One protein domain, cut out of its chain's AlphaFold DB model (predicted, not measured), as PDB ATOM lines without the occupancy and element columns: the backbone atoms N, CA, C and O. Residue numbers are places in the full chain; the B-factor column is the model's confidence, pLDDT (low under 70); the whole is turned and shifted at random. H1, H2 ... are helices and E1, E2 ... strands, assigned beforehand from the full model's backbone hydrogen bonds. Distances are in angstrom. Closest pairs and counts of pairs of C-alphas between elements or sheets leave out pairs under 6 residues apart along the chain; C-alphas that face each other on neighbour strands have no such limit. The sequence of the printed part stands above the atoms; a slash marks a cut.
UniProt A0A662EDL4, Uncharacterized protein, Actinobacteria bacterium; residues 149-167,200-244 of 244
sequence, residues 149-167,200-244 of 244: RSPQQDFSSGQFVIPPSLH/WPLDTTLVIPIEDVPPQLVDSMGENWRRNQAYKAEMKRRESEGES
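AT A GLANCE: This is residues 149 to 167 and 200 to 244 of the 244 residues of an uncharacterized protein of Actinobacteria bacterium (UniProt A0A662EDL4). Long helix H2 makes one end of a rod, antiparallel strands E1 and E2 lie toward the other, with short H1 between. Its residues 236 to 241 of H2, with 242, stick out. The 64 printed residues, with E1, E2, H1, H2 in order, are mixed in class and only just loose, close to extended: radius of gyration of the C-alphas 15.9 A, spans 53 by 23 by 22 A.

HOW THE PARTS SIT: E1, residues 159 to 162, and E2, residues 206 to 209, are antiparallel neighbours at 162 degrees; look for N 160 and O 208, 2.8 A apart, within hydrogen-bond range. H1, residues 215 to 221, is apart from E1 and meets H2, residues 223 to 241, only through their link. Both helices have every O i to N i+4 pair within range.

IN THESE COORDINATES: Find E1 at C-alpha 159, (149.793, 131.127, 48.434); H2 runs 27.1 A to C-alpha 241, (137.888, 121.952, 77.831).

THE WHOLE: Residues 168 to 199 are cut out; C-alphas 167 and 200 are 9.8 A apart. Residues 242 to 244 have pLDDT under 70.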
ATOM      1  N   ARG A 149     131.471 121.471  41.447       86.31
ATOM      2  CA  ARG A 149     132.086 122.170  42.568       86.31
ATOM      3  C   ARG A 149     133.396 122.797  42.100       86.31
ATOM      4  O   ARG A 149     134.202 122.112  41.473       86.31
ATOM      5  N   SER A 150     133.634 124.064  42.445       90.75
ATOM      6  CA  SER A 150     134.926 124.709  42.186       90.75
ATOM      7  C   SER A 150     136.075 123.868  42.761       90.75
ATOM      8  O   SER A 150     135.928 123.357  43.882       90.75
ATOM      9  N   PRO A 151     137.214 123.740  42.054       89.94
ATOM     10  CA  PRO A 151     138.395 123.064  42.579       89.94
ATOM     11  C   PRO A 151     138.755 123.614  43.957       89.94
ATOM     12  O   PRO A 151     138.855 124.827  44.135       89.94
ATOM     13  N   GLN A 152     138.902 122.732  44.942       92.69
ATOM     14  CA  GLN A 152     139.176 123.148  46.312       92.69
ATOM     15  C   GLN A 152     140.683 123.190  46.552       92.69
ATOM     16  O   GLN A 152     141.363 122.189  46.342       92.69
ATOM     17  N   GLN A 153     141.180 124.341  46.992       92.31
ATOM     18  CA  GLN A 153     142.597 124.615  47.211       92.31
ATOM     19  C   GLN A 153     142.879 124.797  48.704       92.31
ATOM     20  O   GLN A 153     142.061 125.346  49.446       92.31
ATOM     21  N   ASP A 154     144.044 124.321  49.144       90.94
ATOM     22  CA  ASP A 154     144.552 124.582  50.489       90.94
ATOM     23  C   ASP A 154     145.409 125.850  50.476       90.94
ATOM     24  O   ASP A 154     146.487 125.876  49.887       90.94
ATOM     25  N   PHE A 155     144.930 126.897  51.146       92.06
ATOM     26  CA  PHE A 155     145.627 128.177  51.247       92.06
ATOM     27  C   PHE A 155     146.403 128.344  52.559       92.06
ATOM     28  O   PHE A 155     146.775 129.458  52.927       92.06
ATOM     29  N   SER A 156     146.670 127.264  53.300       90.69
ATOM     30  CA  SER A 156     147.418 127.336  54.561       90.69
ATOM     31  C   SER A 156     148.841 127.888  54.430       90.69
ATOM     32  O   SER A 156     149.384 128.365  55.423       90.69
ATOM     33  N   SER A 157     149.438 127.863  53.236       91.69
ATOM     34  CA  SER A 157     150.729 128.500  52.943       91.69
ATOM     35  C   SER A 157     150.632 130.009  52.677       91.69
ATOM     36  O   SER A 157     151.663 130.655  52.512       91.69
ATOM     37  N   GLY A 158     149.421 130.573  52.596       93.75
ATOM     38  CA  GLY A 158     149.190 131.951  52.152       93.75
ATOM     39  C   GLY A 158     149.400 132.155  50.647       93.75
ATOM     40  O   GLY A 158     149.517 133.289  50.197       93.75
ATOM     41  N   GLN A 159     149.477 131.078  49.863       94.25
ATOM     42  CA  GLN A 159     149.793 131.127  48.434       94.25
ATOM     43  C   GLN A 159     148.810 130.282  47.626       94.25
ATOM     44  O   GLN A 159     148.413 129.198  48.050       94.25
ATOM     45  N   PHE A 160     148.474 130.752  46.429       94.31
ATOM     46  CA  PHE A 160     147.856 129.958  45.379       94.31
ATOM     47  C   PHE A 160     148.935 129.482  44.407       94.31
ATOM     48  O   PHE A 160     149.671 130.286  43.833       94.31
ATOM     49  N   VAL A 161     149.053 128.165  44.249       91.88
ATOM     50  CA  VAL A 161     150.141 127.535  43.498       91.88
ATOM     51  C   VAL A 161     149.563 126.766  42.321       91.88
ATOM     52  O   VAL A 161     148.777 125.839  42.507       91.88
ATOM     53  N   ILE A 162     149.984 127.129  41.113       91.88
ATOM     54  CA  ILE A 162     149.665 126.401  39.888       91.88
ATOM     55  C   ILE A 162     150.968 125.765  39.382       91.88
ATOM     56  O   ILE A 162     151.891 126.493  39.000       91.88
ATOM     57  N   PRO A 163     151.094 124.425  39.412       90.88
ATOM     58  CA  PRO A 163     152.280 123.752  38.891       90.88
ATOM     59  C   PRO A 163     152.394 123.951  37.371       90.88
ATOM     60  O   PRO A 163     151.381 124.195  36.710       90.88
ATOM     61  N   PRO A 164     153.606 123.841  36.795       91.56
ATOM     62  CA  PRO A 164     153.761 123.888  35.349       91.56
ATOM     63  C   PRO A 164     153.044 122.700  34.704       91.56
ATOM     64  O   PRO A 164     152.850 121.650  35.329       91.56
ATOM     65  N   SER A 165     152.679 122.852  33.432       89.31
ATOM     66  CA  SER A 165     152.145 121.730  32.664       89.31
ATOM     67  C   SER A 165     153.216 120.649  32.516       89.31
ATOM     68  O   SER A 165     154.333 120.941  32.101       89.31
ATOM     69  N   LEU A 166     152.883 119.396  32.846       89.12
ATOM     70  CA  LEU A 166     153.801 118.259  32.674       89.12
ATOM     71  C   LEU A 166     153.982 117.874  31.201       89.12
ATOM     72  O   LEU A 166     155.031 117.365  30.815       89.12
ATOM     73  N   HIS A 167     152.941 118.105  30.407       90.38
ATOM     74  CA  HIS A 167     152.895 117.831  28.979       90.38
ATOM     75  C   HIS A 167     152.240 119.012  28.273       90.38
ATOM     76  O   HIS A 167     151.291 119.608  28.792       90.38
ATOM     77  N   TRP A 200     149.944 126.681  27.605       88.88
ATOM     78  CA  TRP A 200     150.222 127.240  28.920       88.88
ATOM     79  C   TRP A 200     151.511 128.087  28.875       88.88
ATOM     80  O   TRP A 200     152.532 127.584  28.409       88.88
ATOM     81  N   PRO A 201     151.492 129.354  29.323       87.50
ATOM     82  CA  PRO A 201     152.573 130.300  29.036       87.50
ATOM     83  C   PRO A 201     153.804 130.170  29.946       87.50
ATOM     84  O   PRO A 201     154.774 130.898  29.748       87.50
ATOM     85  N   LEU A 202     153.770 129.302  30.965       90.50
ATOM     86  CA  LEU A 202     154.825 129.200  31.974       90.50
ATOM     87  C   LEU A 202     155.391 127.781  32.058       90.50
ATOM     88  O   LEU A 202     154.670 126.839  32.371       90.50
ATOM     89  N   ASP A 203     156.706 127.656  31.911       88.62
ATOM     90  CA  ASP A 203     157.423 126.390  32.142       88.62
ATOM     91  C   ASP A 203     157.764 126.173  33.630       88.62
ATOM     92  O   ASP A 203     158.332 125.157  34.025       88.62
ATOM     93  N   THR A 204     157.421 127.143  34.480       92.50
ATOM     94  CA  THR A 204     157.680 127.130  35.921       92.50
ATOM     95  C   THR A 204     156.386 127.193  36.719       92.50
ATOM     96  O   THR A 204     155.366 127.687  36.240       92.50
ATOM     97  N   THR A 205     156.449 126.759  37.977       94.00
ATOM     98  CA  THR A 205     155.351 126.926  38.933       94.00
ATOM     99  C   THR A 205     154.979 128.399  39.075       94.00
ATOM    100  O   THR A 205     155.825 129.231  39.408       94.00
ATOM    101  N   LEU A 206     153.704 128.707  38.870       93.75
ATOM    102  CA  LEU A 206     153.133 130.010  39.162       93.75
ATOM    103  C   LEU A 206     152.722 130.043  40.635       93.75
ATOM    104  O   LEU A 206     151.912 129.230  41.080       93.75
ATOM    105  N   VAL A 207     153.291 130.981  41.387       94.25
ATOM    106  CA  VAL A 207     152.973 131.209  42.799       94.25
ATOM    107  C   VAL A 207     152.393 132.607  42.926       94.25
ATOM    108  O   VAL A 207     153.053 133.582  42.577       94.25
ATOM    109  N   ILE A 208     151.163 132.695  43.420       94.69
ATOM    110  CA  ILE A 208     150.441 133.952  43.608       94.69
ATOM    111  C   ILE A 208     150.171 134.104  45.111       94.69
ATOM    112  O   ILE A 208     149.576 133.194  45.697       94.69
ATOM    113  N   PRO A 209     150.608 135.193  45.768       96.19
ATOM    114  CA  PRO A 209     150.183 135.497  47.133       96.19
ATOM    115  C   PRO A 209     148.654 135.539  47.217       96.19
ATOM    116  O   PRO A 209     147.998 136.059  46.317       96.19
ATOM    117  N   ILE A 210     148.058 134.961  48.261       93.75
ATOM    118  CA  ILE A 210     146.592 134.847  48.349       93.75
ATOM    119  C   ILE A 210     145.898 136.218  48.316       93.75
ATOM    120  O   ILE A 210     144.801 136.332  47.779       93.75
ATOM    121  N   GLU A 211     146.548 137.255  48.845       94.56
ATOM    122  CA  GLU A 211     146.089 138.644  48.829       94.56
ATOM    123  C   GLU A 211     145.935 139.233  47.419       94.56
ATOM    124  O   GLU A 211     145.125 140.142  47.230       94.56
ATOM    125  N   ASP A 212     146.655 138.684  46.438       96.44
ATOM    126  CA  ASP A 212     146.603 139.100  45.035       96.44
ATOM    127  C   ASP A 212     145.580 138.284  44.222       96.44
ATOM    128  O   ASP A 212     145.281 138.609  43.069       96.44
ATOM    129  N   VAL A 213     145.013 137.218  44.800       93.38
ATOM    130  CA  VAL A 213     143.965 136.416  44.158       93.38
ATOM    131  C   VAL A 213     142.611 137.108  44.350       93.38
ATOM    132  O   VAL A 213     142.270 137.483  45.474       93.38
ATOM    133  N   PRO A 214     141.775 137.235  43.298       95.31
ATOM    134  CA  PRO A 214     140.440 137.807  43.428       95.31
ATOM    135  C   PRO A 214     139.645 137.170  44.584       95.31
ATOM    136  O   PRO A 214     139.535 135.939  44.628       95.31
ATOM    137  N   PRO A 215     139.040 137.963  45.491       93.38
ATOM    138  CA  PRO A 215     138.369 137.434  46.680       93.38
ATOM    139  C   PRO A 215     137.308 136.377  46.365       93.38
ATOM    140  O   PRO A 215     137.217 135.367  47.051       93.38
ATOM    141  N   GLN A 216     136.564 136.536  45.267       93.25
ATOM    142  CA  GLN A 216     135.543 135.579  44.833       93.25
ATOM    143  C   GLN A 216     136.141 134.214  44.443       93.25
ATOM    144  O   GLN A 216     135.520 133.167  44.650       93.25
ATOM    145  N   LEU A 217     137.360 134.202  43.895       92.62
ATOM    146  CA  LEU A 217     138.083 132.972  43.583       92.62
ATOM    147  C   LEU A 217     138.595 132.305  44.864       92.62
ATOM    148  O   LEU A 217     138.400 131.103  45.034       92.62
ATOM    149  N   VAL A 218     139.153 133.074  45.803       92.00
ATOM    150  CA  VAL A 218     139.539 132.562  47.132       92.00
ATOM    151  C   VAL A 218     138.327 132.004  47.885       92.00
ATOM    152  O   VAL A 218     138.397 130.944  48.513       92.00
ATOM    153  N   ASP A 219     137.181 132.669  47.798       91.62
ATOM    154  CA  ASP A 219     135.948 132.223  48.434       91.62
ATOM    155  C   ASP A 219     135.432 130.926  47.811       91.62
ATOM    156  O   ASP A 219     135.165 129.963  48.528       91.62
ATOM    157  N   SER A 220     135.364 130.836  46.487       91.50
ATOM    158  CA  SER A 220     134.872 129.625  45.821       91.50
ATOM    159  C   SER A 220     135.829 128.425  45.932       91.50
ATOM    160  O   SER A 220     135.377 127.302  46.170       91.50
ATOM    161  N   MET A 221     137.144 128.636  45.817       94.62
ATOM    162  CA  MET A 221     138.153 127.568  45.890       94.62
ATOM    163  C   MET A 221     138.567 127.222  47.328       94.62
ATOM    164  O   MET A 221     139.069 126.133  47.581       94.62
ATOM    165  N   GLY A 222     138.377 128.125  48.289       93.19
ATOM    166  CA  GLY A 222     138.893 127.980  49.657       93.19
ATOM    167  C   GLY A 222     137.888 127.456  50.680       93.19
ATOM    168  O   GLY A 222     138.173 127.471  51.878       93.19
ATOM    169  N   GLU A 223     136.698 127.028  50.264       92.31
ATOM    170  CA  GLU A 223     135.632 126.642  51.190       92.31
ATOM    171  C   GLU A 223     136.031 125.462  52.088       92.31
ATOM    172  O   GLU A 223     135.922 125.553  53.314       92.31
ATOM    173  N   ASN A 224     136.525 124.364  51.507       92.31
ATOM    174  CA  ASN A 224     136.997 123.206  52.273       92.31
ATOM    175  C   ASN A 224     138.140 123.581  53.219       92.31
ATOM    176  O   ASN A 224     138.146 123.148  54.370       92.31
ATOM    177  N   TRP A 225     139.088 124.395  52.749       92.75
ATOM    178  CA  TRP A 225     140.188 124.890  53.569       92.75
ATOM    179  C   TRP A 225     139.660 125.633  54.801       92.75
ATOM    180  O   TRP A 225     139.993 125.254  55.925       92.75
ATOM    181  N   ARG A 226     138.751 126.600  54.623       93.00
ATOM    182  CA  ARG A 226     138.142 127.346  55.739       93.00
ATOM    183  C   ARG A 226     137.374 126.439  56.700       93.00
ATOM    184  O   ARG A 226     137.548 126.565  57.910       93.00
ATOM    185  N   ARG A 227     136.576 125.493  56.187       92.88
ATOM    186  CA  ARG A 227     135.861 124.507  57.024       92.88
ATOM    187  C   ARG A 227     136.832 123.656  57.843       92.88
ATOM    188  O   ARG A 227     136.605 123.456  59.032       92.88
ATOM    189  N   ASN A 228     137.933 123.208  57.242       91.50
ATOM    190  CA  ASN A 228     138.963 122.433  57.929       91.50
ATOM    191  C   ASN A 228     139.679 123.255  59.009       91.50
ATOM    192  O   ASN A 228     139.940 122.726  60.089       91.50
ATOM    193  N   GLN A 229     139.980 124.533  58.757       91.00
ATOM    194  CA  GLN A 229     140.558 125.421  59.775       91.00
ATOM    195  C   GLN A 229     139.593 125.631  60.947       91.00
ATOM    196  O   GLN A 229     139.995 125.485  62.102       91.00
ATOM    197  N   ALA A 230     138.313 125.893  60.660       92.94
ATOM    198  CA  ALA A 230     137.279 126.034  61.683       92.94
ATOM    199  C   ALA A 230     137.118 124.749  62.515       92.94
ATOM    200  O   ALA A 230     137.097 124.806  63.741       92.94
ATOM    201  N   TYR A 231     137.091 123.584  61.859       90.75
ATOM    202  CA  TYR A 231     137.022 122.287  62.532       90.75
ATOM    203  C   TYR A 231     138.232 122.038  63.443       90.75
ATOM    204  O   TYR A 231     138.063 121.667  64.600       90.75
ATOM    205  N   LYS A 232     139.458 122.279  62.960       90.31
ATOM    206  CA  LYS A 232     140.679 122.115  63.770       90.31
ATOM    207  C   LYS A 232     140.691 123.045  64.985       90.31
ATOM    208  O   LYS A 232     141.101 122.621  66.063       90.31
ATOM    209  N   ALA A 233     140.245 124.291  64.823       91.69
ATOM    210  CA  ALA A 233     140.132 125.242  65.927       91.69
ATOM    211  C   ALA A 233     139.129 124.759  66.986       91.69
ATOM    212  O   ALA A 233     139.429 124.808  68.177       91.69
ATOM    213  N   GLU A 234     137.986 124.231  66.550       91.62
ATOM    214  CA  GLU A 234     136.964 123.678  67.437       91.62
ATOM    215  C   GLU A 234     137.445 122.422  68.173       91.62
ATOM    216  O   GLU A 234     137.280 122.319  69.385       91.62
ATOM    217  N   MET A 235     138.108 121.488  67.486       87.50
ATOM    218  CA  MET A 235     138.668 120.299  68.141       87.50
ATOM    219  C   MET A 235     139.697 120.674  69.208       87.50
ATOM    220  O   MET A 235     139.627 120.171  70.327       87.50
ATOM    221  N   LYS A 236     140.585 121.631  68.911       90.56
ATOM    222  CA  LYS A 236     141.556 122.142  69.885       90.56
ATOM    223  C   LYS A 236     140.877 122.793  71.098       90.56
ATOM    224  O   LYS A 236     141.370 122.662  72.218       90.56
ATOM    225  N   ARG A 237     139.748 123.481  70.890       91.31
ATOM    226  CA  ARG A 237     138.927 124.056  71.966       91.31
ATOM    227  C   ARG A 237     138.351 122.957  72.865       91.31
ATOM    228  O   ARG A 237     138.555 123.010  74.073       91.31
ATOM    229  N   ARG A 238     137.732 121.925  72.287       86.62
ATOM    230  CA  ARG A 238     137.135 120.803  73.038       86.62
ATOM    231  C   ARG A 238     138.169 119.987  73.815       86.62
ATOM    232  O   ARG A 238     137.937 119.647  74.971       86.62
ATOM    233  N   GLU A 239     139.345 119.758  73.227       84.75
ATOM    234  CA  GLU A 239     140.486 119.142  73.919       84.75
ATOM    235  C   GLU A 239     140.941 119.974  75.126       84.75
ATOM    236  O   GLU A 239     141.230 119.421  76.185       84.75
ATOM    237  N   SER A 240     140.971 121.306  74.996       80.88
ATOM    238  CA  SER A 240     141.335 122.199  76.105       80.88
ATOM    239  C   SER A 240     140.280 122.272  77.216       80.88
ATOM    240  O   SER A 240     140.616 122.593  78.353       80.88
ATOM    241  N   GLU A 241     139.025 121.945  76.902       85.81
ATOM    242  CA  GLU A 241     137.888 121.952  77.831       85.81
ATOM    243  C   GLU A 241     137.627 120.580  78.483       85.81
ATOM    244  O   GLU A 241     136.790 120.475  79.377       85.81
ATOM    245  N   GLY A 242     138.369 119.532  78.098       64.56
ATOM    246  CA  GLY A 242     138.226 118.186  78.668       64.56
ATOM    247  C   GLY A 242     136.971 117.434  78.210       64.56
ATOM    248  O   GLY A 242     136.591 116.441  78.829       64.56
ATOM    249  N   GLU A 243     136.331 117.888  77.131       59.81
ATOM    250  CA  GLU A 243     135.175 117.240  76.509       59.81
ATOM    251  C   GLU A 243     135.641 116.251  75.426       59.81
ATOM    252  O   GLU A 243     135.541 116.537  74.228       59.81
ATOM    253  N   SER A 244     136.190 115.099  75.830       54.62
ATOM    254  CA  SER A 244     136.508 113.988  74.911       54.62
ATOM    255  C   SER A 244     135.454 112.892  74.949       54.62
ATOM    256  O   SER A 244     135.236 112.366  76.066       54.62
TER     257      SER A 244